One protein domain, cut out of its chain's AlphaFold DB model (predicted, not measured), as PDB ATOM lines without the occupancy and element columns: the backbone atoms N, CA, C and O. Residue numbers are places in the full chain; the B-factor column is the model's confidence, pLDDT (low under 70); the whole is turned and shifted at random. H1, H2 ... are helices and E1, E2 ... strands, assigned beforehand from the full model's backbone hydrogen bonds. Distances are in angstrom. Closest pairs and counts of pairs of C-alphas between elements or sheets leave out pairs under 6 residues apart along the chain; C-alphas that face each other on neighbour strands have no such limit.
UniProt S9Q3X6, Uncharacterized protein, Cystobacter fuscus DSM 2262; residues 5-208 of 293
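Overview. This is residues 5 to 208 of the 293 residues of an uncharacterized protein of Cystobacter fuscus DSM 2262 (UniProt S9Q3X6). The chain is wound in stacked, mostly parallel turns, a solenoid: E3 with its bend makes one turn, and E4 with E5, E6 with E7, E8 with E9 and E10 with E11 follow. H1 and H2 pack beside the early strands, H4 packs along E3 and E5, and H3 packs on E11 and E9 at the far end. The 204 printed residues hold five named helices and eleven named strands, in the order E1 H1 H2 E2 to E11 H3 H4 H5. The sheet is branched and mixed, the class is mixed helices and strands, and the whole is compact, with a radius of gyration of the C-alphas of 16.2 A and spans of 46 by 36 by 32 A.

Along the chain. E1, residues 5 to 8, begins at C-alpha 5 (234.705, 9.344, 162.985). H1, residues 10 to 25, is 22.9 A long with a kink of 63 degrees near residue 19; H2 is residues 36 to 44. E2, residues 48 to 56, spans 20.4 A. E3, residues 67 to 82, bends by 162 degrees at residue 74, and its ends are 10.4 A apart. Then come E4, 86 to 90, E5, 93 to 100, E6, 103 to 106, E7, 110 to 117, E8, 124 to 126, E9, 130 to 137, E10, 143 to 145, and E11, 149 to 156. H3 is residues 157 to 171, H4, 184 to 198, is 21.4 A long, and H5, 203 to 206, ends at C-alpha 206 (253.790, 16.413, 171.951).

Arrangement. E1 and E2 are antiparallel, with N 8 and O 48 at 2.8 A. E2 lies on one side of E3, parallel, with N 51 and O 69 at 2.8 A; E4 and E5 lie on the other side, with N 70 and O 88 at 2.8 A and N 76 and O 94 at 2.8 A. The parallel pairs run on as E4 and E6, E6 and E8, E8 and E10, and as E5 and E7, E7 and E9, E9 and E11; N 87 and O 103 are 2.8 A apart, N 98 and O 114 2.8 A. H4 is on the sheet over E5 at a height of 8.9 A; the closest C-alphas of H4 and E5 are those of Gln 96 and Ala 195, 5.5 A apart, and the closest of H4 and E3 are those of Gly 78 and Ala 195, 4.6 A apart. H3, on the same face, is closest to E11 at C-alphas Val 155 and Val 165, 6.1 A. H1 and H2 touch, C-alphas Ala 14 and Pro 36 being 4.4 A apart, at a steep tilt of 54 degrees. H5 only grazes the sheet with residues 205 to 206. Every O i to N i+4 pair is within hydrogen-bond range in H4; the counts are 8 of 11 in H3, 5 of 12 in H1, with 11 of 13 O i to N i+3 pairs, and 2 of 5 in H2, with 1 of 6.

Size, cuts and confidence. The C-alphas of Ala 15 and Arg 179, the two farthest apart, are 46.0 A apart. The printed part has no cut, and the link from H3 to H4, 12 residues, is long. Model confidence is under 70 in residues 21 to 46, 64 to 65, 120 to 121 and 180 to 181.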
ATOM      1  N   GLN A   5     235.649  10.084 162.150       88.94
ATOM      2  CA  GLN A   5     234.705   9.344 162.985       88.94
ATOM      3  C   GLN A   5     233.341   9.262 162.301       88.94
ATOM      4  O   GLN A   5     232.787   8.178 162.140       88.94
ATOM      5  N   ARG A   6     232.793  10.417 161.895       88.38
ATOM      6  CA  ARG A   6     231.515  10.502 161.180       88.38
ATOM      7  C   ARG A   6     231.309  11.857 160.521       88.38
ATOM      8  O   ARG A   6     231.916  12.855 160.902       88.38
ATOM      9  N   TRP A   7     230.369  11.898 159.588       88.88
ATOM     10  CA  TRP A   7     229.812  13.147 159.087       88.88
ATOM     11  C   TRP A   7     228.633  13.590 159.953       88.88
ATOM     12  O   TRP A   7     227.758  12.786 160.258       88.88
ATOM     13  N   LEU A   8     228.609  14.869 160.307       84.75
ATOM     14  CA  LEU A   8     227.515  15.545 160.985       84.75
ATOM     15  C   LEU A   8     226.658  16.276 159.951       84.75
ATOM     16  O   LEU A   8     227.181  16.924 159.038       84.75
ATOM     17  N   SER A   9     225.341  16.191 160.104       82.62
ATOM     18  CA  SER A   9     224.416  17.142 159.482       82.62
ATOM     19  C   SER A   9     224.616  18.551 160.058       82.62
ATOM     20  O   SER A   9     225.253  18.714 161.100       82.62
ATOM     21  N   SER A  10     224.058  19.582 159.410       78.25
ATOM     22  CA  SER A  10     224.134  20.945 159.959       78.25
ATOM     23  C   SER A  10     223.520  21.040 161.363       78.25
ATOM     24  O   SER A  10     224.125  21.624 162.254       78.25
ATOM     25  N   ASP A  11     222.379  20.386 161.609       78.38
ATOM     26  CA  ASP A  11     221.727  20.412 162.926       78.38
ATOM     27  C   ASP A  11     222.575  19.736 164.011       78.38
ATOM     28  O   ASP A  11     222.655  20.222 165.142       78.38
ATOM     29  N   GLU A  12     223.232  18.623 163.676       81.69
ATOM     30  CA  GLU A  12     224.146  17.940 164.593       81.69
ATOM     31  C   GLU A  12     225.400  18.767 164.861       81.69
ATOM     32  O   GLU A  12     225.845  18.840 166.005       81.69
ATOM     33  N   ALA A  13     225.948  19.423 163.838       80.00
ATOM     34  CA  ALA A  13     227.092  20.307 163.997       80.00
ATOM     35  C   ALA A  13     226.735  21.553 164.837       80.00
ATOM     36  O   ALA A  13     227.489  21.925 165.735       80.00
ATOM     37  N   ALA A  14     225.543  22.129 164.655       77.81
ATOM     38  CA  ALA A  14     225.048  23.219 165.494       77.81
ATOM     39  C   ALA A  14     224.817  22.757 166.939       77.81
ATOM     40  O   ALA A  14     225.114  23.474 167.895       77.81
ATOM     41  N   ALA A  15     224.281  21.549 167.129       78.69
ATOM     42  CA  ALA A  15     224.105  20.969 168.455       78.69
ATOM     43  C   ALA A  15     225.450  20.709 169.147       78.69
ATOM     44  O   ALA A  15     225.561  20.965 170.343       78.69
ATOM     45  N   TYR A  16     226.459  20.262 168.396       79.75
ATOM     46  CA  TYR A  16     227.814  20.026 168.887       79.75
ATOM     47  C   TYR A  16     228.489  21.313 169.376       79.75
ATOM     48  O   TYR A  16     229.130  21.317 170.422       79.75
ATOM     49  N   LEU A  17     228.285  22.427 168.670       77.81
ATOM     50  CA  LEU A  17     228.837  23.727 169.060       77.81
ATOM     51  C   LEU A  17     228.004  24.460 170.127       77.81
ATOM     52  O   LEU A  17     228.487  25.400 170.756       77.81
ATOM     53  N   ARG A  18     226.751  24.048 170.363       74.88
ATOM     54  CA  ARG A  18     225.819  24.723 171.284       74.88
ATOM     55  C   ARG A  18     226.378  24.963 172.694       74.88
ATOM     56  O   ARG A  18     226.165  26.067 173.199       74.88
ATOM     57  N   PRO A  19     227.074  24.018 173.349       72.69
ATOM     58  CA  PRO A  19     227.626  24.262 174.684       72.69
ATOM     59  C   PRO A  19     228.647  25.408 174.715       72.69
ATOM     60  O   PRO A  19     228.785  26.095 175.720       72.69
ATOM     61  N   TYR A  20     229.296  25.663 173.581       71.12
ATOM     62  CA  TYR A  20     230.327  26.681 173.407       71.12
ATOM     63  C   TYR A  20     229.750  28.050 173.013       71.12
ATOM     64  O   TYR A  20     230.480  29.023 172.866       71.12
ATOM     65  N   THR A  21     228.421  28.181 172.927       61.91
ATOM     66  CA  THR A  21     227.747  29.477 172.710       61.91
ATOM     67  C   THR A  21     227.990  30.483 173.827       61.91
ATOM     68  O   THR A  21     227.887  31.684 173.592       61.91
ATOM     69  N   ALA A  22     228.340  30.029 175.034       54.72
ATOM     70  CA  ALA A  22     228.709  30.915 176.135       54.72
ATOM     71  C   ALA A  22     229.949  31.767 175.806       54.72
ATOM     72  O   ALA A  22     230.061  32.892 176.295       54.72
ATOM     73  N   PHE A  23     230.824  31.286 174.915       58.97
ATOM     74  CA  PHE A  23     231.990  32.028 174.440       58.97
ATOM     75  C   PHE A  23     231.623  33.318 173.692       58.97
ATOM     76  O   PHE A  23     232.382  34.285 173.748       58.97
ATOM     77  N   ARG A  24     230.409  33.399 173.119       53.06
ATOM     78  CA  ARG A  24     229.869  34.615 172.479       53.06
ATOM     79  C   ARG A  24     229.835  35.831 173.410       53.06
ATOM     80  O   ARG A  24     229.889  36.959 172.945       53.06
ATOM     81  N   ARG A  25     229.694  35.629 174.726       50.28
ATOM     82  CA  ARG A  25     229.506  36.740 175.682       50.28
ATOM     83  C   ARG A  25     230.804  37.386 176.153       50.28
ATOM     84  O   ARG A  25     230.748  38.455 176.748       50.28
ATOM     85  N   VAL A  26     231.947  36.737 175.935       47.88
ATOM     86  CA  VAL A  26     233.229  37.169 176.515       47.88
ATOM     87  C   VAL A  26     234.115  37.874 175.476       47.88
ATOM     88  O   VAL A  26     234.937  38.704 175.844       47.88
ATOM     89  N   GLY A  27     233.905  37.620 174.179       47.97
ATOM     90  CA  GLY A  27     234.707  38.165 173.070       47.97
ATOM     91  C   GLY A  27     234.229  39.519 172.551       47.97
ATOM     92  O   GLY A  27     234.102  39.701 171.349       47.97
ATOM     93  N   ALA A  28     233.918  40.462 173.441       41.50
ATOM     94  CA  ALA A  28     233.203  41.706 173.126       41.50
ATOM     95  C   ALA A  28     233.934  42.711 172.198       41.50
ATOM     96  O   ALA A  28     233.491  43.854 172.102       41.50
ATOM     97  N   ARG A  29     235.049  42.348 171.545       46.75
ATOM     98  CA  ARG A  29     235.824  43.283 170.711       46.75
ATOM     99  C   ARG A  29     235.416  43.326 169.248       46.75
ATOM    100  O   ARG A  29     235.500  44.395 168.659       46.75
ATOM    101  N   ILE A  30     234.946  42.231 168.669       43.69
ATOM    102  CA  ILE A  30     234.532  42.192 167.263       43.69
ATOM    103  C   ILE A  30     233.336  41.251 167.199       43.69
ATOM    104  O   ILE A  30     233.317  40.268 167.935       43.69
ATOM    105  N   GLY A  31     232.315  41.595 166.411       41.00
ATOM    106  CA  GLY A  31     231.025  40.908 166.279       41.00
ATOM    107  C   GLY A  31     231.125  39.470 165.769       41.00
ATOM    108  O   GLY A  31     230.578  39.126 164.728       41.00
ATOM    109  N   MET A  32     231.815  38.623 166.521       45.66
ATOM    110  CA  MET A  32     231.879  37.197 166.346       45.66
ATOM    111  C   MET A  32     230.566  36.641 166.890       45.66
ATOM    112  O   MET A  32     230.452  36.206 168.041       45.66
ATOM    113  N   ASP A  33     229.552  36.635 166.035       49.50
ATOM    114  CA  ASP A  33     228.500  35.651 166.168       49.50
ATOM    115  C   ASP A  33     229.161  34.287 165.917       49.50
ATOM    116  O   ASP A  33     229.158  33.768 164.804       49.50
ATOM    117  N   VAL A  34     229.747  33.693 166.975       49.62
ATOM    118  CA  VAL A  34     230.047  32.249 167.101       49.62
ATOM    119  C   VAL A  34     228.706  31.536 167.099       49.62
ATOM    120  O   VAL A  34     228.295  30.923 168.089       49.62
ATOM    121  N   ASP A  35     227.924  31.747 166.047       54.91
ATOM    122  CA  ASP A  35     226.632  31.157 165.926       54.91
ATOM    123  C   ASP A  35     226.852  29.717 165.537       54.91
ATOM    124  O   ASP A  35     227.337  29.489 164.436       54.91
ATOM    125  N   PRO A  36     226.534  28.731 166.394       53.69
ATOM    126  CA  PRO A  36     226.605  27.337 166.025       53.69
ATOM    127  C   PRO A  36     225.930  27.065 164.697       53.69
ATOM    128  O   PRO A  36     226.378  26.158 164.028       53.69
ATOM    129  N   GLN A  37     224.905  27.836 164.317       52.66
ATOM    130  CA  GLN A  37     224.314  27.780 162.991       52.66
ATOM    131  C   GLN A  37     225.273  28.306 161.914       52.66
ATOM    132  O   GLN A  37     225.611  27.559 161.007       52.66
ATOM    133  N   VAL A  38     225.794  29.532 162.018       57.00
ATOM    134  CA  VAL A  38     226.775  30.086 161.049       57.00
ATOM    135  C   VAL A  38     228.018  29.189 160.925       57.00
ATOM    136  O   VAL A  38     228.518  28.935 159.833       57.00
ATOM    137  N   LEU A  39     228.460  28.635 162.047       53.75
ATOM    138  CA  LEU A  39     229.608  27.749 162.183       53.75
ATOM    139  C   LEU A  39     229.336  26.311 161.695       53.75
ATOM    140  O   LEU A  39     230.231  25.663 161.148       53.75
ATOM    141  N   SER A  40     228.111  25.795 161.849       52.00
ATOM    142  CA  SER A  40     227.714  24.464 161.361       52.00
ATOM    143  C   SER A  40     227.308  24.440 159.899       52.00
ATOM    144  O   SER A  40     227.353  23.385 159.267       52.00
ATOM    145  N   PHE A  41     226.847  25.572 159.371       52.09
ATOM    146  CA  PHE A  41     226.423  25.656 157.987       52.09
ATOM    147  C   PHE A  41     227.636  25.629 157.048       52.09
ATOM    148  O   PHE A  41     227.528  25.105 155.934       52.09
ATOM    149  N   GLY A  42     228.793  26.147 157.477       51.53
ATOM    150  CA  GLY A  42     229.853  26.501 156.538       51.53
ATOM    151  C   GLY A  42     229.295  27.441 155.462       51.53
ATOM    152  O   GLY A  42     228.139  27.864 155.509       51.53
ATOM    153  N   SER A  43     230.068  27.750 154.431       49.03
ATOM    154  CA  SER A  43     229.616  28.676 153.386       49.03
ATOM    155  C   SER A  43     228.374  28.193 152.603       49.03
ATOM    156  O   SER A  43     227.862  28.959 151.800       49.03
ATOM    157  N   ASN A  44     227.877  26.955 152.809       54.78
ATOM    158  CA  ASN A  44     226.867  26.301 151.955       54.78
ATOM    159  C   ASN A  44     225.922  25.291 152.665       54.78
ATOM    160  O   ASN A  44     225.486  24.316 152.054       54.78
ATOM    161  N   ASN A  45     225.598  25.466 153.947       55.69
ATOM    162  CA  ASN A  45     224.684  24.593 154.713       55.69
ATOM    163  C   ASN A  45     225.010  23.076 154.718       55.69
ATOM    164  O   ASN A  45     224.101  22.244 154.779       55.69
ATOM    165  N   SER A  46     226.285  22.682 154.646       69.12
ATOM    166  CA  SER A  46     226.661  21.298 154.291       69.12
ATOM    167  C   SER A  46     227.034  20.377 155.465       69.12
ATOM    168  O   SER A  46     227.106  19.158 155.271       69.12
ATOM    169  N   GLY A  47     227.131  20.902 156.691       78.12
ATOM    170  CA  GLY A  47     227.378  20.133 157.915       78.12
ATOM    171  C   GLY A  47     228.844  20.148 158.341       78.12
ATOM    172  O   GLY A  47     229.542  21.134 158.142       78.12
ATOM    173  N   ALA A  48     229.324  19.067 158.962       85.94
ATOM    174  CA  ALA A  48     230.724  18.985 159.381       85.94
ATOM    175  C   ALA A  48     231.292  17.565 159.298       85.94
ATOM    176  O   ALA A  48     230.561  16.580 159.394       85.94
ATOM    177  N   GLY A  49     232.607  17.442 159.147       88.06
ATOM    178  CA  GLY A  49     233.321  16.190 159.408       88.06
ATOM    179  C   GLY A  49     233.827  16.173 160.844       88.06
ATOM    180  O   GLY A  49     234.494  17.120 161.244       88.06
ATOM    181  N   LEU A  50     233.518  15.124 161.607       91.38
ATOM    182  CA  LEU A  50     234.072  14.900 162.941       91.38
ATOM    183  C   LEU A  50     235.241  13.922 162.841       91.38
ATOM    184  O   LEU A  50     235.053  12.769 162.453       91.38
ATOM    185  N   PHE A  51     236.432  14.374 163.205       93.88
ATOM    186  CA  PHE A  51     237.680  13.628 163.136       93.88
ATOM    187  C   PHE A  51     238.247  13.396 164.534       93.88
ATOM    188  O   PHE A  51     238.012  14.171 165.458       93.88
ATOM    189  N   THR A  52     239.034  12.336 164.676       93.69
ATOM    190  CA  THR A  52     239.868  12.138 165.867       93.69
ATOM    191  C   THR A  52     241.174  12.897 165.677       93.69
ATOM    192  O   THR A  52     241.795  12.790 164.616       93.69
ATOM    193  N   GLY A  53     241.597  13.636 166.701       94.06
ATOM    194  CA  GLY A  53     242.939  14.192 166.800       94.06
ATOM    195  C   GLY A  53     244.015  13.100 166.794       94.06
ATOM    196  O   GLY A  53     243.743  11.899 166.854       94.06
ATOM    197  N   GLY A  54     245.264  13.521 166.684       94.56
ATOM    198  CA  GLY A  54     246.415  12.639 166.606       94.56
ATOM    199  C   GLY A  54     247.640  13.364 166.070       94.56
ATOM    200  O   GLY A  54     247.624  14.578 165.873       94.56
ATOM    201  N   ARG A  55     248.709  12.603 165.827       95.31
ATOM    202  CA  ARG A  55     249.945  13.104 165.218       95.31
ATOM    203  C   ARG A  55     249.965  12.788 163.725       95.31
ATOM    204  O   ARG A  55     249.747  11.639 163.342       95.31
ATOM    205  N   VAL A  56     250.224  13.789 162.889       96.50
ATOM    206  CA  VAL A  56     250.339  13.646 161.429       96.50
ATOM    207  C   VAL A  56     251.542  14.432 160.889       96.50
ATOM    208  O   VAL A  56     251.898  15.448 161.478       96.50
ATOM    209  N   PRO A  57     252.151  14.018 159.757       96.12
ATOM    210  CA  PRO A  57     253.270  14.748 159.157       96.12
ATOM    211  C   PRO A  57     252.902  16.169 158.718       96.12
ATOM    212  O   PRO A  57     253.495  17.126 159.180       96.12
ATOM    213  N   SER A  58     251.877  16.303 157.879       96.81
ATOM    214  CA  SER A  58     251.327  17.582 157.419       96.81
ATOM    215  C   SER A  58     249.838  17.417 157.141       96.81
ATOM    216  O   SER A  58     249.361  16.292 156.926       96.81
ATOM    217  N   LEU A  59     249.089  18.518 157.145       96.25
ATOM    218  CA  LEU A  59     247.640  18.471 157.005       96.25
ATOM    219  C   LEU A  59     247.079  19.719 156.321       96.25
ATOM    220  O   LEU A  59     247.271  20.831 156.792       96.25
ATOM    221  N   SER A  60     246.306  19.512 155.255       94.50
ATOM    222  CA  SER A  60     245.421  20.535 154.693       94.50
ATOM    223  C   SER A  60     243.979  20.173 155.033       94.50
ATOM    224  O   SER A  60     243.516  19.077 154.702       94.50
ATOM    225  N   LEU A  61     243.276  21.058 155.737       90.12
ATOM    226  CA  LEU A  61     241.915  20.853 156.234       90.12
ATOM    227  C   LEU A  61     240.868  21.286 155.201       90.12
ATOM    228  O   LEU A  61     239.971  22.073 155.484       90.12
ATOM    229  N   VAL A  62     240.964  20.738 153.991       83.94
ATOM    230  CA  VAL A  62     239.961  20.952 152.941       83.94
ATOM    231  C   VAL A  62     238.771  20.036 153.201       83.94
ATOM    232  O   VAL A  62     238.879  18.815 153.061       83.94
ATOM    233  N   ASN A  63     237.627  20.612 153.572       72.94
ATOM    234  CA  ASN A  63     236.423  19.841 153.859       72.94
ATOM    235  C   ASN A  63     235.295  20.151 152.867       72.94
ATOM    236  O   ASN A  63     234.801  21.279 152.838       72.94
ATOM    237  N   PRO A  64     234.815  19.153 152.098       66.38
ATOM    238  CA  PRO A  64     233.736  19.358 151.134       66.38
ATOM    239  C   PRO A  64     232.396  19.737 151.785       66.38
ATOM    240  O   PRO A  64     231.506  20.216 151.089       66.38
ATOM    241  N   LYS A  65     232.241  19.528 153.101       68.31
ATOM    242  CA  LYS A  65     231.063  19.931 153.884       68.31
ATOM    243  C   LYS A  65     231.235  21.257 154.632       68.31
ATOM    244  O   LYS A  65     230.417  21.589 155.479       68.31
ATOM    245  N   GLY A  66     232.295  22.011 154.355       72.81
ATOM    246  CA  GLY A  66     232.509  23.344 154.916       72.81
ATOM    247  C   GLY A  66     233.168  23.366 156.297       72.81
ATOM    248  O   GLY A  66     234.093  24.150 156.479       72.81
ATOM    249  N   SER A  67     232.765  22.509 157.245       85.19
ATOM    250  CA  SER A  67     233.295  22.555 158.622       85.19
ATOM    251  C   SER A  67     234.011  21.268 159.058       85.19
ATOM    252  O   SER A  67     233.574  20.153 158.768       85.19
ATOM    253  N   THR A  68     235.105  21.406 159.803       90.44
ATOM    254  CA  THR A  68     235.949  20.323 160.323       90.44
ATOM    255  C   THR A  68     236.045  20.399 161.837       90.44
ATOM    256  O   THR A  68     236.578  21.359 162.381       90.44
ATOM    257  N   PHE A  69     235.556  19.371 162.524       92.06
ATOM    258  CA  PHE A  69     235.637  19.241 163.976       92.06
ATOM    259  C   PHE A  69     236.642  18.155 164.335       92.06
ATOM    260  O   PHE A  69     236.639  17.085 163.729       92.06
ATOM    261  N   ILE A  70     237.497  18.420 165.314       94.56
ATOM    262  CA  ILE A  70     238.575  17.524 165.728       94.56
ATOM    263  C   ILE A  70     238.458  17.296 167.233       94.56
ATOM    264  O   ILE A  70     238.523  18.244 168.009       94.56
ATOM    265  N   GLU A  71     238.275  16.042 167.635       92.81
ATOM    266  CA  GLU A  71     238.211  15.621 169.038       92.81
ATOM    267  C   GLU A  71     239.568  15.100 169.508       92.81
ATOM    268  O   GLU A  71     240.073  14.103 168.983       92.81
ATOM    269  N   GLY A  72     240.131  15.749 170.526       93.00
ATOM    270  CA  GLY A  72     241.455  15.457 171.063       93.00
ATOM    271  C   GLY A  72     242.563  16.324 170.466       93.00
ATOM    272  O   GLY A  72     242.339  17.157 169.589       93.00
ATOM    273  N   ASP A  73     243.777  16.120 170.975       96.31
ATOM    274  CA  ASP A  73     244.958  16.890 170.582       96.31
ATOM    275  C   ASP A  73     245.344  16.641 169.118       96.31
ATOM    276  O   ASP A  73     245.391  15.495 168.661       96.31
ATOM    277  N   LEU A  74     245.673  17.708 168.391       97.81
ATOM    278  CA  LEU A  74     246.188  17.665 167.027       97.81
ATOM    279  C   LEU A  74     247.653  18.118 167.009       97.81
ATOM    280  O   LEU A  74     247.958  19.278 167.276       97.81
ATOM    281  N   TYR A  75     248.543  17.201 166.632       97.44
ATOM    282  CA  TYR A  75     249.969  17.459 166.447       97.44
ATOM    283  C   TYR A  75     250.323  17.314 164.967       97.44
ATOM    284  O   TYR A  75     250.097  16.263 164.364       97.44
ATOM    285  N   VAL A  76     250.891  18.356 164.378       97.44
ATOM    286  CA  VAL A  76     251.290  18.387 162.973       97.44
ATOM    287  C   VAL A  76     252.790  18.625 162.904       97.44
ATOM    288  O   VAL A  76     253.264  19.714 163.204       97.44
ATOM    289  N   ASP A  77     253.545  17.590 162.542       95.88
ATOM    290  CA  ASP A  77     255.012  17.632 162.542       95.88
ATOM    291  C   ASP A  77     255.583  18.713 161.619       95.88
ATOM    292  O   ASP A  77     256.628  19.271 161.916       95.88
ATOM    293  N   GLY A  78     254.887  19.014 160.529       95.62
ATOM    294  CA  GLY A  78     255.220  20.037 159.559       95.62
ATOM    295  C   GLY A  78     254.160  21.134 159.521       95.62
ATOM    296  O   GLY A  78     254.004  21.918 160.459       95.62
ATOM    297  N   TRP A  79     253.455  21.222 158.396       96.81
ATOM    298  CA  TRP A  79     252.558  22.334 158.100       96.81
ATOM    299  C   TRP A  79     251.084  21.958 158.258       96.81
ATOM    300  O   TRP A  79     250.656  20.866 157.869       96.81
ATOM    301  N   LEU A  80     250.312  22.898 158.802       97.75
ATOM    302  CA  LEU A  80     248.860  22.857 158.885       97.75
ATOM    303  C   LEU A  80     248.256  23.999 158.067       97.75
ATOM    304  O   LEU A  80     248.628  25.158 158.233       97.75
ATOM    305  N   GLU A  81     247.288  23.673 157.221       96.19
ATOM    306  CA  GLU A  81     246.539  24.648 156.435       96.19
ATOM    307  C   GLU A  81     245.046  24.535 156.716       96.19
ATOM    308  O   GLU A  81     244.456  23.459 156.601       96.19
ATOM    309  N   ASN A  82     244.432  25.673 157.016       93.12
ATOM    310  CA  ASN A  82     242.996  25.893 157.003       93.12
ATOM    311  C   ASN A  82     242.674  26.877 155.864       93.12
ATOM    312  O   ASN A  82     242.610  28.081 156.107       93.12
ATOM    313  N   PRO A  83     242.526  26.403 154.615       87.44
ATOM    314  CA  PRO A  83     242.318  27.279 153.462       87.44
ATOM    315  C   PRO A  83     240.904  27.885 153.396       87.44
ATOM    316  O   PRO A  83     240.593  28.611 152.454       87.44
ATOM    317  N   GLY A  84     240.028  27.574 154.354       80.62
ATOM    318  CA  GLY A  84     238.687  28.139 154.437       80.62
ATOM    319  C   GLY A  84     237.719  27.246 155.209       80.62
ATOM    320  O   GLY A  84     237.988  26.073 155.469       80.62
ATOM    321  N   GLY A  85     236.555  27.806 155.539       80.06
ATOM    322  CA  GLY A  85     235.556  27.135 156.369       80.06
ATOM    323  C   GLY A  85     235.870  27.231 157.862       80.06
ATOM    324  O   GLY A  85     236.699  28.034 158.285       80.06
ATOM    325  N   LEU A  86     235.165  26.438 158.672       85.38
ATOM    326  CA  LEU A  86     235.398  26.380 160.114       85.38
ATOM    327  C   LEU A  86     236.220  25.155 160.481       85.38
ATOM    328  O   LEU A  86     235.814  24.027 160.213       85.38
ATOM    329  N   VAL A  87     237.297  25.371 161.220       91.19
ATOM    330  CA  VAL A  87     238.028  24.339 161.942       91.19
ATOM    331  C   VAL A  87     237.809  24.538 163.435       91.19
ATOM    332  O   VAL A  87     238.130  25.585 163.986       91.19
ATOM    333  N   PHE A  88     237.277  23.518 164.100       90.94
ATOM    334  CA  PHE A  88     237.084  23.497 165.544       90.94
ATOM    335  C   PHE A  88     237.874  22.338 166.148       90.94
ATOM    336  O   PHE A  88     237.592  21.174 165.868       90.94
ATOM    337  N   VAL A  89     238.862  22.653 166.980       94.19
ATOM    338  CA  VAL A  89     239.711  21.682 167.674       94.19
ATOM    339  C   VAL A  89     239.331  21.662 169.144       94.19
ATOM    340  O   VAL A  89     239.520  22.644 169.859       94.19
ATOM    341  N   ARG A  90     238.819  20.527 169.615       92.19
ATOM    342  CA  ARG A  90     238.571  20.272 171.032       92.19
ATOM    343  C   ARG A  90     239.755  19.535 171.641       92.19
ATOM    344  O   ARG A  90     239.721  18.325 171.865       92.19
ATOM    345  N   GLY A  91     240.816  20.293 171.856       94.06
ATOM    346  CA  GLY A  91     242.112  19.810 172.295       94.06
ATOM    347  C   GLY A  91     243.186  20.855 172.036       94.06
ATOM    348  O   GLY A  91     242.893  21.970 171.601       94.06
ATOM    349  N   ASN A  92     244.437  20.481 172.281       96.88
ATOM    350  CA  ASN A  92     245.577  21.302 171.900       96.88
ATOM    351  C   ASN A  92     245.807  21.225 170.385       96.88
ATOM    352  O   ASN A  92     245.602  20.178 169.767       96.88
ATOM    353  N   LEU A  93     246.293  22.319 169.802       98.12
ATOM    354  CA  LEU A  93     246.730  22.397 168.416       98.12
ATOM    355  C   LEU A  93     248.207  22.775 168.356       98.12
ATOM    356  O   LEU A  93     248.593  23.861 168.790       98.12
ATOM    357  N   MET A  94     249.027  21.895 167.789       97.94
ATOM    358  CA  MET A  94     250.466  22.109 167.666       97.94
ATOM    359  C   MET A  94     250.932  21.866 166.241       97.94
ATOM    360  O   MET A  94     250.621  20.825 165.665       97.94
ATOM    361  N   ALA A  95     251.692  22.804 165.681       97.50
ATOM    362  CA  ALA A  95     252.266  22.680 164.342       97.50
ATOM    363  C   ALA A  95     253.570  23.475 164.216       97.50
ATOM    364  O   ALA A  95     253.785  24.422 164.968       97.50
ATOM    365  N   GLN A  96     254.434  23.154 163.250       97.19
ATOM    366  CA  GLN A  96     255.552  24.055 162.940       97.19
ATOM    367  C   GLN A  96     255.020  25.344 162.313       97.19
ATOM    368  O   GLN A  96     255.311  26.447 162.778       97.19
ATOM    369  N   THR A  97     254.194  25.201 161.278       98.06
ATOM    370  CA  THR A  97     253.568  26.328 160.587       98.06
ATOM    371  C   THR A  97     252.065  26.144 160.493       98.06
ATOM    372  O   THR A  97     251.588  25.044 160.217       98.06
ATOM    373  N   LEU A  98     251.333  27.241 160.646       98.06
ATOM    374  CA  LEU A  98     249.892  27.314 160.480       98.06
ATOM    375  C   LEU A  98     249.547  28.436 159.502       98.06
ATOM    376  O   LEU A  98     249.851  29.598 159.755       98.06
ATOM    377  N   TYR A  99     248.897  28.072 158.402       97.25
ATOM    378  CA  TYR A  99     248.211  29.002 157.513       97.25
ATOM    379  C   TYR A  99     246.708  28.883 157.756       97.25
ATOM    380  O   TYR A  99     246.170  27.773 157.718       97.25
ATOM    381  N   THR A 100     246.020  29.998 157.973       94.38
ATOM    382  CA  THR A 100     244.562  30.005 158.106       94.38
ATOM    383  C   THR A 100     243.955  31.190 157.374       94.38
ATOM    384  O   THR A 100     244.307  32.332 157.636       94.38
ATOM    385  N   SER A 101     243.031  30.893 156.469       89.25
ATOM    386  CA  SER A 101     242.129  31.840 155.803       89.25
ATOM    387  C   SER A 101     240.665  31.491 156.097       89.25
ATOM    388  O   SER A 101     239.764  31.797 155.329       89.25
ATOM    389  N   GLY A 102     240.437  30.725 157.165       84.38
ATOM    390  CA  GLY A 102     239.133  30.297 157.649       84.38
ATOM    391  C   GLY A 102     238.973  30.603 159.135       84.38
ATOM    392  O   GLY A 102     239.911  31.060 159.792       84.38
ATOM    393  N   TYR A 103     237.807  30.274 159.691       85.12
ATOM    394  CA  TYR A 103     237.639  30.280 161.140       85.12
ATOM    395  C   TYR A 103     238.447  29.143 161.753       85.12
ATOM    396  O   TYR A 103     238.276  27.982 161.373       85.12
ATOM    397  N   LEU A 104     239.276  29.464 162.739       91.44
ATOM    398  CA  LEU A 104     239.973  28.481 163.554       91.44
ATOM    399  C   LEU A 104     239.608  28.692 165.019       91.44
ATOM    400  O   LEU A 104     239.862  29.746 165.586       91.44
ATOM    401  N   VAL A 105     239.039  27.673 165.648       89.94
ATOM    402  CA  VAL A 105     238.701  27.684 167.071       89.94
ATOM    403  C   VAL A 105     239.436  26.545 167.759       89.94
ATOM    404  O   VAL A 105     239.298  25.391 167.358       89.94
ATOM    405  N   VAL A 106     240.194  26.856 168.807       93.00
ATOM    406  CA  VAL A 106     240.958  25.877 169.593       93.00
ATOM    407  C   VAL A 106     240.502  25.936 171.046       93.00
ATOM    408  O   VAL A 106     240.681  26.948 171.719       93.00
ATOM    409  N   LEU A 107     239.916  24.850 171.549       90.00
ATOM    410  CA  LEU A 107     239.563  24.682 172.961       90.00
ATOM    411  C   LEU A 107     240.691  23.983 173.710       90.00
ATOM    412  O   LEU A 107     240.539  22.866 174.196       90.00
ATOM    413  N   GLY A 108     241.837  24.644 173.764       91.25
ATOM    414  CA  GLY A 108     243.068  24.118 174.328       91.25
ATOM    415  C   GLY A 108     244.215  25.086 174.086       91.25
ATOM    416  O   GLY A 108     243.996  26.274 173.852       91.25
ATOM    417  N   GLU A 109     245.439  24.578 174.156       94.44
ATOM    418  CA  GLU A 109     246.640  25.346 173.830       94.44
ATOM    419  C   GLU A 109     246.844  25.405 172.309       94.44
ATOM    420  O   GLU A 109     246.799  24.371 171.642       94.44
ATOM    421  N   LEU A 110     247.124  26.591 171.769       97.75
ATOM    422  CA  LEU A 110     247.697  26.757 170.435       97.75
ATOM    423  C   LEU A 110     249.206  26.955 170.569       97.75
ATOM    424  O   LEU A 110     249.653  27.884 171.239       97.75
ATOM    425  N   ARG A 111     250.005  26.130 169.893       97.62
ATOM    426  CA  ARG A 111     251.455  26.318 169.832       97.62
ATOM    427  C   ARG A 111     251.974  26.146 168.418       97.62
ATOM    428  O   ARG A 111     251.918  25.052 167.861       97.62
ATOM    429  N   VAL A 112     252.500  27.222 167.846       97.19
ATOM    430  CA  VAL A 112     253.050  27.201 166.489       97.19
ATOM    431  C   VAL A 112     254.306  28.047 166.390       97.19
ATOM    432  O   VAL A 112     254.431  29.062 167.067       97.19
ATOM    433  N   ARG A 113     255.259  27.668 165.535       96.31
ATOM    434  CA  ARG A 113     256.408  28.553 165.291       96.31
ATOM    435  C   ARG A 113     256.001  29.721 164.423       96.31
ATOM    436  O   ARG A 113     256.304  30.865 164.738       96.31
ATOM    437  N   ARG A 114     255.287  29.444 163.333       97.06
ATOM    438  CA  ARG A 114     254.808  30.496 162.438       97.06
ATOM    439  C   ARG A 114     253.333  30.388 162.175       97.06
ATOM    440  O   ARG A 114     252.848  29.332 161.778       97.06
ATOM    441  N   LEU A 115     252.658  31.507 162.360       97.69
ATOM    442  CA  LEU A 115     251.255  31.667 162.055       97.69
ATOM    443  C   LEU A 115     251.098  32.735 160.980       97.69
ATOM    444  O   LEU A 115     251.619  33.839 161.125       97.69
ATOM    445  N   PHE A 116     250.366  32.396 159.928       97.38
ATOM    446  CA  PHE A 116     249.870  33.348 158.951       97.38
ATOM    447  C   PHE A 116     248.342  33.300 158.950       97.38
ATOM    448  O   PHE A 116     247.757  32.280 158.574       97.38
ATOM    449  N   GLY A 117     247.724  34.376 159.428       95.25
ATOM    450  CA  GLY A 117     246.281  34.582 159.392       95.25
ATOM    451  C   GLY A 117     245.916  35.520 158.250       95.25
ATOM    452  O   GLY A 117     246.472  36.610 158.143       95.25
ATOM    453  N   GLU A 118     244.996  35.083 157.409       90.25
ATOM    454  CA  GLU A 118     244.480  35.787 156.239       90.25
ATOM    455  C   GLU A 118     242.960  35.929 156.394       90.25
ATOM    456  O   GLU A 118     242.330  35.038 156.962       90.25
ATOM    457  N   ASP A 119     242.381  36.981 155.815       77.25
ATOM    458  CA  ASP A 119     240.937  37.123 155.543       77.25
ATOM    459  C   ASP A 119     240.061  37.626 156.714       77.25
ATOM    460  O   ASP A 119     239.737  36.883 157.635       77.25
ATOM    461  N   GLU A 120     239.589  38.878 156.640       63.31
ATOM    462  CA  GLU A 120     238.462  39.398 157.436       63.31
ATOM    463  C   GLU A 120     237.138  39.048 156.721       63.31
ATOM    464  O   GLU A 120     237.004  39.310 155.523       63.31
ATOM    465  N   PRO A 121     236.117  38.500 157.413       67.50
ATOM    466  CA  PRO A 121     235.896  38.539 158.863       67.50
ATOM    467  C   PRO A 121     236.306  37.272 159.625       67.50
ATOM    468  O   PRO A 121     235.860  37.067 160.755       67.50
ATOM    469  N   LEU A 122     237.085  36.380 159.014       79.50
ATOM    470  CA  LEU A 122     237.390  35.072 159.586       79.50
ATOM    471  C   LEU A 122     238.570  35.186 160.550       79.50
ATOM    472  O   LEU A 122     239.550  35.853 160.262       79.50
ATOM    473  N   GLY A 123     238.478  34.543 161.711       83.69
ATOM    474  CA  GLY A 123     239.455  34.738 162.784       83.69
ATOM    475  C   GLY A 123     239.933  33.453 163.440       83.69
ATOM    476  O   GLY A 123     239.327  32.381 163.306       83.69
ATOM    477  N   THR A 124     241.010  33.592 164.203       90.81
ATOM    478  CA  THR A 124     241.565  32.548 165.058       90.81
ATOM    479  C   THR A 124     241.258  32.840 166.524       90.81
ATOM    480  O   THR A 124     241.623  33.885 167.059       90.81
ATOM    481  N   TYR A 125     240.625  31.884 167.194       87.75
ATOM    482  CA  TYR A 125     240.150  32.010 168.567       87.75
ATOM    483  C   TYR A 125     240.685  30.869 169.423       87.75
ATOM    484  O   TYR A 125     240.433  29.693 169.147       87.75
ATOM    485  N   VAL A 126     241.402  31.213 170.490       90.44
ATOM    486  CA  VAL A 126     242.041  30.240 171.381       90.44
ATOM    487  C   VAL A 126     241.458  30.357 172.787       90.44
ATOM    488  O   VAL A 126     241.680  31.326 173.513       90.44
ATOM    489  N   PHE A 127     240.733  29.322 173.204       85.56
ATOM    490  CA  PHE A 127     240.143  29.182 174.538       85.56
ATOM    491  C   PHE A 127     241.095  28.458 175.497       85.56
ATOM    492  O   PHE A 127     240.744  27.510 176.200       85.56
ATOM    493  N   GLY A 128     242.327  28.942 175.516       86.56
ATOM    494  CA  GLY A 128     243.448  28.451 176.299       86.56
ATOM    495  C   GLY A 128     244.636  29.375 176.077       86.56
ATOM    496  O   GLY A 128     244.447  30.547 175.750       86.56
ATOM    497  N   ASP A 129     245.844  28.862 176.259       91.56
ATOM    498  CA  ASP A 129     247.053  29.640 176.002       91.56
ATOM    499  C   ASP A 129     247.445  29.569 174.519       91.56
ATOM    500  O   ASP A 129     247.228  28.554 173.857       91.56
ATOM    501  N   ALA A 130     248.063  30.628 174.006       96.31
ATOM    502  CA  ALA A 130     248.639  30.677 172.672       96.31
ATOM    503  C   ALA A 130     250.125  31.041 172.748       96.31
ATOM    504  O   ALA A 130     250.487  32.069 173.321       96.31
ATOM    505  N   TYR A 131     250.968  30.221 172.128       97.12
ATOM    506  CA  TYR A 131     252.412  30.418 172.018       97.12
ATOM    507  C   TYR A 131     252.791  30.412 170.538       97.12
ATOM    508  O   TYR A 131     252.752  29.368 169.882       97.12
ATOM    509  N   VAL A 132     253.127  31.583 170.003       97.50
ATOM    510  CA  VAL A 132     253.434  31.780 168.586       97.50
ATOM    511  C   VAL A 132     254.778  32.483 168.455       97.50
ATOM    512  O   VAL A 132     254.900  33.638 168.849       97.50
ATOM    513  N   GLU A 133     255.798  31.822 167.897       96.19
ATOM    514  CA  GLU A 133     257.134  32.443 167.787       96.19
ATOM    515  C   GLU A 133     257.133  33.636 166.815       96.19
ATOM    516  O   GLU A 133     257.784  34.650 167.069       96.19
ATOM    517  N   SER A 134     256.368  33.549 165.724       96.56
ATOM    518  CA  SER A 134     256.089  34.661 164.816       96.56
ATOM    519  C   SER A 134     254.675  34.580 164.250       96.56
ATOM    520  O   SER A 134     254.246  33.533 163.761       96.56
ATOM    521  N   ALA A 135     253.962  35.701 164.314       96.75
ATOM    522  CA  ALA A 135     252.587  35.827 163.854       96.75
ATOM    523  C   ALA A 135     252.495  36.940 162.811       96.75
ATOM    524  O   ALA A 135     252.933  38.063 163.053       96.75
ATOM    525  N   ILE A 136     251.928  36.631 161.652       96.81
ATOM    526  CA  ILE A 136     251.679  37.598 160.589       96.81
ATOM    527  C   ILE A 136     250.189  37.566 160.274       96.81
ATOM    528  O   ILE A 136     249.649  36.515 159.938       96.81
ATOM    529  N   PHE A 137     249.541  38.719 160.382       94.75
ATOM    530  CA  PHE A 137     248.125  38.891 160.084       94.75
ATOM    531  C   PHE A 137     247.963  39.830 158.892       94.75
ATOM    532  O   PHE A 137     248.461  40.959 158.899       94.75
ATOM    533  N   ASN A 138     247.301  39.333 157.856       91.88
ATOM    534  CA  ASN A 138     246.981  40.062 156.640       91.88
ATOM    535  C   ASN A 138     245.463  40.169 156.489       91.88
ATOM    536  O   ASN A 138     244.722  39.309 156.967       91.88
ATOM    537  N   HIS A 139     245.009  41.229 155.825       87.31
ATOM    538  CA  HIS A 139     243.597  41.565 155.682       87.31
ATOM    539  C   HIS A 139     242.861  41.589 157.019       87.31
ATOM    540  O   HIS A 139     241.743  41.100 157.102       87.31
ATOM    541  N   ASN A 140     243.491  42.153 158.054       84.38
ATOM    542  CA  ASN A 140     242.873  42.342 159.360       84.38
ATOM    543  C   ASN A 140     242.348  41.048 160.021       84.38
ATOM    544  O   ASN A 140     241.315  41.059 160.686       84.38
ATOM    545  N   HIS A 141     243.047  39.921 159.830       87.00
ATOM    546  CA  HIS A 141     242.663  38.639 160.425       87.00
ATOM    547  C   HIS A 141     242.588  38.726 161.965       87.00
ATOM    548  O   HIS A 141     243.632  38.869 162.615       87.00
ATOM    549  N   PRO A 142     241.399  38.581 162.583       85.38
ATOM    550  CA  PRO A 142     241.261  38.641 164.031       85.38
ATOM    551  C   PRO A 142     241.973  37.481 164.732       85.38
ATOM    552  O   PRO A 142     241.872  36.323 164.317       85.38
ATOM    553  N   PHE A 143     242.645  37.777 165.845       89.25
ATOM    554  CA  PHE A 143     243.304  36.778 166.682       89.25
ATOM    555  C   PHE A 143     243.064  37.067 168.165       89.25
ATOM    556  O   PHE A 143     243.642  38.002 168.724       89.25
ATOM    557  N   ASP A 144     242.237  36.247 168.815       86.06
ATOM    558  CA  ASP A 144     241.855  36.425 170.219       86.06
ATOM    559  C   ASP A 144     242.199  35.195 171.070       86.06
ATOM    560  O   ASP A 144     242.003  34.040 170.677       86.06
ATOM    561  N   VAL A 145     242.682  35.452 172.288       86.62
ATOM    562  CA  VAL A 145     243.157  34.431 173.232       86.62
ATOM    563  C   VAL A 145     242.582  34.706 174.618       86.62
ATOM    564  O   VAL A 145     242.671  35.822 175.123       86.62
ATOM    565  N   TRP A 146     242.010  33.678 175.247       84.00
ATOM    566  CA  TRP A 146     241.397  33.777 176.582       84.00
ATOM    567  C   TRP A 146     242.320  33.365 177.729       84.00
ATOM    568  O   TRP A 146     242.042  33.686 178.885       84.00
ATOM    569  N   GLY A 147     243.377  32.615 177.435       84.00
ATOM    570  CA  GLY A 147     244.465  32.338 178.362       84.00
ATOM    571  C   GLY A 147     245.610  33.330 178.187       84.00
ATOM    572  O   GLY A 147     245.413  34.515 177.918       84.00
ATOM    573  N   LYS A 148     246.835  32.837 178.343       90.00
ATOM    574  CA  LYS A 148     248.047  33.610 178.084       90.00
ATOM    575  C   LYS A 148     248.334  33.658 176.585       90.00
ATOM    576  O   LYS A 148     248.368  32.616 175.943       90.00
ATOM    577  N   ALA A 149     248.613  34.844 176.052       93.50
ATOM    578  CA  ALA A 149     249.121  35.011 174.693       93.50
ATOM    579  C   ALA A 149     250.600  35.415 174.721       93.50
ATOM    580  O   ALA A 149     250.958  36.457 175.270       93.50
ATOM    581  N   GLU A 150     251.451  34.599 174.107       96.25
ATOM    582  CA  GLU A 150     252.838  34.919 173.781       96.25
ATOM    583  C   GLU A 150     252.977  34.929 172.261       96.25
ATOM    584  O   GLU A 150     253.165  33.888 171.634       96.25
ATOM    585  N   LEU A 151     252.844  36.115 171.670       94.00
ATOM    586  CA  LEU A 151     253.104  36.345 170.253       94.00
ATOM    587  C   LEU A 151     254.472  37.009 170.153       94.00
ATOM    588  O   LEU A 151     254.643  38.122 170.646       94.00
ATOM    589  N   GLY A 152     255.444  36.296 169.593       92.69
ATOM    590  CA  GLY A 152     256.799  36.793 169.415       92.69
ATOM    591  C   GLY A 152     256.852  37.860 168.329       92.69
ATOM    592  O   GLY A 152     256.381  38.981 168.496       92.69
ATOM    593  N   ASP A 153     257.458  37.522 167.200       93.12
ATOM    594  CA  ASP A 153     257.685  38.459 166.108       93.12
ATOM    595  C   ASP A 153     256.381  38.731 165.325       93.12
ATOM    596  O   ASP A 153     256.105  38.072 164.317       93.12
ATOM    597  N   LEU A 154     255.555  39.645 165.855       95.00
ATOM    598  CA  LEU A 154     254.209  39.994 165.387       95.00
ATOM    599  C   LEU A 154     254.223  41.108 164.327       95.00
ATOM    600  O   LEU A 154     254.772  42.183 164.561       95.00
ATOM    601  N   VAL A 155     253.534  40.884 163.206       95.12
ATOM    602  CA  VAL A 155     253.204  41.912 162.204       95.12
ATOM    603  C   VAL A 155     251.739  41.788 161.818       95.12
ATOM    604  O   VAL A 155     251.223  40.693 161.629       95.12
ATOM    605  N   HIS A 156     251.067  42.921 161.681       92.62
ATOM    606  CA  HIS A 156     249.653  42.979 161.341       92.62
ATOM    607  C   HIS A 156     249.418  44.137 160.375       92.62
ATOM    608  O   HIS A 156     249.856  45.254 160.652       92.62
ATOM    609  N   ASP A 157     248.758  43.886 159.248       91.62
ATOM    610  CA  ASP A 157     248.619  44.868 158.167       91.62
ATOM    611  C   ASP A 157     247.824  46.119 158.570       91.62
ATOM    612  O   ASP A 157     248.209  47.219 158.188       91.62
ATOM    613  N   GLU A 158     246.777  45.980 159.385       88.31
ATOM    614  CA  GLU A 158     246.008  47.119 159.911       88.31
ATOM    615  C   GLU A 158     246.878  48.109 160.708       88.31
ATOM    616  O   GLU A 158     246.725  49.324 160.587       88.31
ATOM    617  N   THR A 159     247.828  47.605 161.500       89.50
ATOM    618  CA  THR A 159     248.647  48.434 162.402       89.50
ATOM    619  C   THR A 159     250.000  48.821 161.808       89.50
ATOM    620  O   THR A 159     250.511  49.897 162.109       89.50
ATOM    621  N   HIS A 160     250.580  47.972 160.956       93.94
ATOM    622  CA  HIS A 160     251.929  48.145 160.404       93.94
ATOM    623  C   HIS A 160     251.940  48.424 158.893       93.94
ATOM    624  O   HIS A 160     252.971  48.811 158.346       93.94
ATOM    625  N   GLY A 161     250.814  48.236 158.204       91.81
ATOM    626  CA  GLY A 161     250.693  48.357 156.755       91.81
ATOM    627  C   GLY A 161     251.052  47.077 155.990       91.81
ATOM    628  O   GLY A 161     251.837  46.234 156.427       91.81
ATOM    629  N   ARG A 162     250.501  46.950 154.776       89.88
ATOM    630  CA  ARG A 162     250.731  45.797 153.878       89.88
ATOM    631  C   ARG A 162     252.181  45.661 153.406       89.88
ATOM    632  O   ARG A 162     252.612  44.573 153.034       89.88
ATOM    633  N   GLU A 163     252.935  46.757 153.363       90.31
ATOM    634  CA  GLU A 163     254.362  46.720 153.019       90.31
ATOM    635  C   GLU A 163     255.175  46.031 154.118       90.31
ATOM    636  O   GLU A 163     255.944  45.125 153.810       90.31
ATOM    637  N   ALA A 164     254.912  46.344 155.391       92.19
ATOM    638  CA  ALA A 164     255.581  45.704 156.522       92.19
ATOM    639  C   ALA A 164     255.320  44.189 156.575       92.19
ATOM    640  O   ALA A 164     256.237  43.413 156.846       92.19
ATOM    641  N   VAL A 165     254.094  43.749 156.259       92.81
ATOM    642  CA  VAL A 165     253.769  42.317 156.112       92.81
ATOM    643  C   VAL A 165     254.647  41.667 155.041       92.81
ATOM    644  O   VAL A 165     255.275  40.638 155.295       92.81
ATOM    645  N   ARG A 166     254.749  42.280 153.858       91.12
ATOM    646  CA  ARG A 166     255.536  41.744 152.736       91.12
ATOM    647  C   ARG A 166     257.030  41.715 153.025       91.12
ATOM    648  O   ARG A 166     257.682  40.705 152.766       91.12
ATOM    649  N   GLU A 167     257.568  42.787 153.595       91.94
ATOM    650  CA  GLU A 167     258.962  42.849 154.032       91.94
ATOM    651  C   GLU A 167     259.259  41.777 155.075       91.94
ATOM    652  O   GLU A 167     260.279  41.090 154.980       91.94
ATOM    653  N   ARG A 168     258.349  41.575 156.033       93.62
ATOM    654  CA  ARG A 168     258.523  40.547 157.052       93.62
ATOM    655  C   ARG A 168     258.520  39.153 156.451       93.62
ATOM    656  O   ARG A 168     259.425  38.380 156.753       93.62
ATOM    657  N   LEU A 169     257.557  38.839 155.591       93.25
ATOM    658  CA  LEU A 169     257.489  37.553 154.899       93.25
ATOM    659  C   LEU A 169     258.746  37.284 154.055       93.25
ATOM    660  O   LEU A 169     259.246  36.158 154.032       93.25
ATOM    661  N   ALA A 170     259.293  38.310 153.397       92.25
ATOM    662  CA  ALA A 170     260.536  38.202 152.637       92.25
ATOM    663  C   ALA A 170     261.761  37.999 153.547       92.25
ATOM    664  O   ALA A 170     262.554  37.088 153.312       92.25
ATOM    665  N   ALA A 171     261.894  38.776 154.629       92.06
ATOM    666  CA  ALA A 171     262.972  38.632 155.617       92.06
ATOM    667  C   ALA A 171     262.972  37.245 156.274       92.06
ATOM    668  O   ALA A 171     264.009  36.679 156.614       92.06
ATOM    669  N   GLN A 172     261.781  36.682 156.411       90.75
ATOM    670  CA  GLN A 172     261.545  35.347 156.906       90.75
ATOM    671  C   GLN A 172     261.858  34.238 155.896       90.75
ATOM    672  O   GLN A 172     261.905  33.075 156.292       90.75
ATOM    673  N   GLY A 173     262.073  34.564 154.619       90.38
ATOM    674  CA  GLY A 173     262.255  33.600 153.535       90.38
ATOM    675  C   GLY A 173     260.979  32.829 153.184       90.38
ATOM    676  O   GLY A 173     261.075  31.716 152.674       90.38
ATOM    677  N   VAL A 174     259.805  33.379 153.519       90.69
ATOM    678  CA  VAL A 174     258.492  32.856 153.104       90.69
ATOM    679  C   VAL A 174     258.164  33.349 151.697       90.69
ATOM    680  O   VAL A 174     257.756  32.559 150.856       90.69
ATOM    681  N   LEU A 175     258.412  34.633 151.418       88.12
ATOM    682  CA  LEU A 175     258.279  35.209 150.079       88.12
ATOM    683  C   LEU A 175     259.632  35.330 149.382       88.12
ATOM    684  O   LEU A 175     260.622  35.752 149.979       88.12
ATOM    685  N   SER A 176     259.651  35.009 148.088       77.44
ATOM    686  CA  SER A 176     260.825  35.171 147.224       77.44
ATOM    687  C   SER A 176     261.046  36.630 146.800       77.44
ATOM    688  O   SER A 176     262.184  37.054 146.606       77.44
ATOM    689  N   SER A 177     259.967  37.415 146.684       73.00
ATOM    690  CA  SER A 177     259.999  38.841 146.352       73.00
ATOM    691  C   SER A 177     258.823  39.582 147.002       73.00
ATOM    692  O   SER A 177     257.680  39.165 146.827       73.00
ATOM    693  N   PRO A 178     259.054  40.722 147.682       72.75
ATOM    694  CA  PRO A 178     257.992  41.507 148.316       72.75
ATOM    695  C   PRO A 178     257.177  42.353 147.320       72.75
ATOM    696  O   PRO A 178     256.332  43.136 147.735       72.75
ATOM    697  N   ARG A 179     257.441  42.262 146.008       70.69
ATOM    698  CA  ARG A 179     256.823  43.138 144.991       70.69
ATOM    699  C   ARG A 179     255.531  42.592 144.374       70.69
ATOM    700  O   ARG A 179     254.911  43.307 143.594       70.69
ATOM    701  N   TYR A 180     255.145  41.355 144.678       67.12
ATOM    702  CA  TYR A 180     253.928  40.750 144.134       67.12
ATOM    703  C   TYR A 180     252.681  41.181 144.923       67.12
ATOM    704  O   TYR A 180     252.718  41.328 146.148       67.12
ATOM    705  N   GLU A 181     251.582  41.428 144.206       64.31
ATOM    706  CA  GLU A 181     250.295  41.811 144.803       64.31
ATOM    707  C   GLU A 181     249.467  40.600 145.246       64.31
ATOM    708  O   GLU A 181     248.872  40.659 146.318       64.31
ATOM    709  N   ASP A 182     249.490  39.498 144.490       77.81
ATOM    710  CA  ASP A 182     248.904  38.213 144.886       77.81
ATOM    711  C   ASP A 182     250.023  37.256 145.309       77.81
ATOM    712  O   ASP A 182     250.779  36.753 144.476       77.81
ATOM    713  N   PHE A 183     250.185  37.087 146.620       84.81
ATOM    714  CA  PHE A 183     251.322  36.384 147.216       84.81
ATOM    715  C   PHE A 183     250.904  35.221 148.130       84.81
ATOM    716  O   PHE A 183     251.750  34.615 148.784       84.81
ATOM    717  N   LEU A 184     249.612  34.871 148.179       88.12
ATOM    718  CA  LEU A 184     249.094  33.873 149.126       88.12
ATOM    719  C   LEU A 184     249.586  32.458 148.827       88.12
ATOM    720  O   LEU A 184     249.970  31.730 149.741       88.12
ATOM    721  N   VAL A 185     249.636  32.089 147.546       88.06
ATOM    722  CA  VAL A 185     250.186  30.797 147.110       88.06
ATOM    723  C   VAL A 185     251.664  30.691 147.489       88.06
ATOM    724  O   VAL A 185     252.100  29.665 148.014       88.06
ATOM    725  N   ASP A 186     252.425  31.769 147.296       90.56
ATOM    726  CA  ASP A 186     253.837  31.824 147.678       90.56
ATOM    727  C   ASP A 186     254.015  31.733 149.195       90.56
ATOM    728  O   ASP A 186     254.916  31.035 149.656       90.56
ATOM    729  N   VAL A 187     253.130  32.358 149.980       93.19
ATOM    730  CA  VAL A 187     253.133  32.225 151.445       93.19
ATOM    731  C   VAL A 187     252.906  30.786 151.866       93.19
ATOM    732  O   VAL A 187     253.684  30.261 152.663       93.19
ATOM    733  N   GLN A 188     251.890  30.123 151.315       93.19
ATOM    734  CA  GLN A 188     251.618  28.719 151.615       93.19
ATOM    735  C   GLN A 188     252.837  27.848 151.289       93.19
ATOM    736  O   GLN A 188     253.327  27.121 152.154       93.19
ATOM    737  N   MET A 189     253.397  27.967 150.081       93.69
ATOM    738  CA  MET A 189     254.595  27.214 149.693       93.69
ATOM    739  C   MET A 189     255.806  27.533 150.580       93.69
ATOM    740  O   MET A 189     256.535  26.625 150.981       93.69
ATOM    741  N   GLY A 190     256.023  28.805 150.910       95.31
ATOM    742  CA  GLY A 190     257.108  29.252 151.773       95.31
ATOM    743  C   GLY A 190     257.014  28.662 153.178       95.31
ATOM    744  O   GLY A 190     258.009  28.156 153.700       95.31
ATOM    745  N   LEU A 191     255.815  28.649 153.766       96.31
ATOM    746  CA  LEU A 191     255.561  28.022 155.064       96.31
ATOM    747  C   LEU A 191     255.792  26.507 155.018       96.31
ATOM    748  O   LEU A 191     256.486  25.978 155.889       96.31
ATOM    749  N   ARG A 192     255.313  25.813 153.973       96.50
ATOM    750  CA  ARG A 192     255.578  24.373 153.779       96.50
ATOM    751  C   ARG A 192     257.078  24.075 153.752       96.50
ATOM    752  O   ARG A 192     257.550  23.239 154.522       96.50
ATOM    753  N   ASN A 193     257.828  24.818 152.941       95.38
ATOM    754  CA  ASN A 193     259.279  24.663 152.809       95.38
ATOM    755  C   ASN A 193     260.016  24.896 154.137       95.38
ATOM    756  O   ASN A 193     261.051  24.286 154.398       95.38
ATOM    757  N   GLN A 194     259.522  25.800 154.984       94.50
ATOM    758  CA  GLN A 194     260.112  26.046 156.300       94.50
ATOM    759  C   GLN A 194     259.826  24.928 157.287       94.50
ATOM    760  O   GLN A 194     260.745  24.482 157.974       94.50
ATOM    761  N   ALA A 195     258.583  24.449 157.322       95.19
ATOM    762  CA  ALA A 195     258.200  23.313 158.143       95.19
ATOM    763  C   ALA A 195     259.063  22.080 157.823       95.19
ATOM    764  O   ALA A 195     259.595  21.441 158.729       95.19
ATOM    765  N   GLU A 196     259.296  21.808 156.536       93.25
ATOM    766  CA  GLU A 196     260.166  20.716 156.082       93.25
ATOM    767  C   GLU A 196     261.619  20.864 156.557       93.25
ATOM    768  O   GLU A 196     262.254  19.871 156.910       93.25
ATOM    769  N   ARG A 197     262.148  22.093 156.623       93.69
ATOM    770  CA  ARG A 197     263.513  22.355 157.119       93.69
ATOM    771  C   ARG A 197     263.657  22.141 158.622       93.69
ATOM    772  O   ARG A 197     264.740  21.770 159.067       93.69
ATOM    773  N   TRP A 198     262.615  22.410 159.405       94.44
ATOM    774  CA  TRP A 198     262.650  22.188 160.854       94.44
ATOM    775  C   TRP A 198     262.411  20.731 161.239       94.44
ATOM    776  O   TRP A 198     262.887  20.307 162.291       94.44
ATOM    777  N   GLY A 199     261.725  19.967 160.388       91.62
ATOM    778  CA  GLY A 199     261.366  18.586 160.679       91.62
ATOM    779  C   GLY A 199     260.310  18.487 161.781       91.62
ATOM    780  O   GLY A 199     259.565  19.431 162.032       91.62
ATOM    781  N   SER A 200     260.242  17.323 162.426       94.75
ATOM    782  CA  SER A 200     259.196  16.980 163.391       94.75
ATOM    783  C   SER A 200     259.081  17.937 164.575       94.75
ATOM    784  O   SER A 200     260.043  18.603 164.972       94.75
ATOM    785  N   LEU A 201     257.892  17.959 165.178       94.56
ATOM    786  CA  LEU A 201     257.654  18.724 166.393       94.56
ATOM    787  C   LEU A 201     258.562  18.244 167.536       94.56
ATOM    788  O   LEU A 201     258.799  17.038 167.667       94.56
ATOM    789  N   PRO A 202     259.022  19.162 168.405       92.81
ATOM    790  CA  PRO A 202     259.701  18.798 169.641       92.81
ATOM    791  C   PRO A 202     258.834  17.887 170.526       92.81
ATOM    792  O   PRO A 202     257.631  18.105 170.680       92.81
ATOM    793  N   GLU A 203     259.435  16.870 171.147       91.38
ATOM    794  CA  GLU A 203     258.689  15.900 171.969       91.38
ATOM    795  C   GLU A 203     258.067  16.527 173.227       91.38
ATOM    796  O   GLU A 203     257.027  16.070 173.698       91.38
ATOM    797  N   ASP A 204     258.635  17.617 173.751       91.75
ATOM    798  CA  ASP A 204     258.048  18.375 174.861       91.75
ATOM    799  C   ASP A 204     256.750  19.092 174.466       91.75
ATOM    800  O   ASP A 204     255.889  19.317 175.320       91.75
ATOM    801  N   TRP A 205     256.571  19.411 173.180       90.69
ATOM    802  CA  TRP A 205     255.292  19.898 172.669       90.69
ATOM    803  C   TRP A 205     254.290  18.739 172.657       90.69
ATOM    804  O   TRP A 205     253.224  18.833 173.260       90.69
ATOM    805  N   VAL A 206     254.666  17.595 172.080       88.00
ATOM    806  CA  VAL A 206     253.790  16.413 171.951       88.00
ATOM    807  C   VAL A 206     253.382  15.816 173.309       88.00
ATOM    808  O   VAL A 206     252.292  15.251 173.451       88.00
ATOM    809  N   ALA A 207     254.225  15.971 174.333       86.31
ATOM    810  CA  ALA A 207     253.944  15.531 175.696       86.31
ATOM    811  C   ALA A 207     252.805  16.316 176.375       86.31
ATOM    812  O   ALA A 207     252.203  15.817 177.329       86.31
ATOM    813  N   ARG A 208     252.475  17.523 175.899       84.00
ATOM    814  CA  ARG A 208     251.384  18.336 176.450       84.00
ATOM    815  C   ARG A 208     250.039  17.761 176.030       84.00
ATOM    816  O   ARG A 208     249.688  17.760 174.847       84.00
TER     817      ARG A 208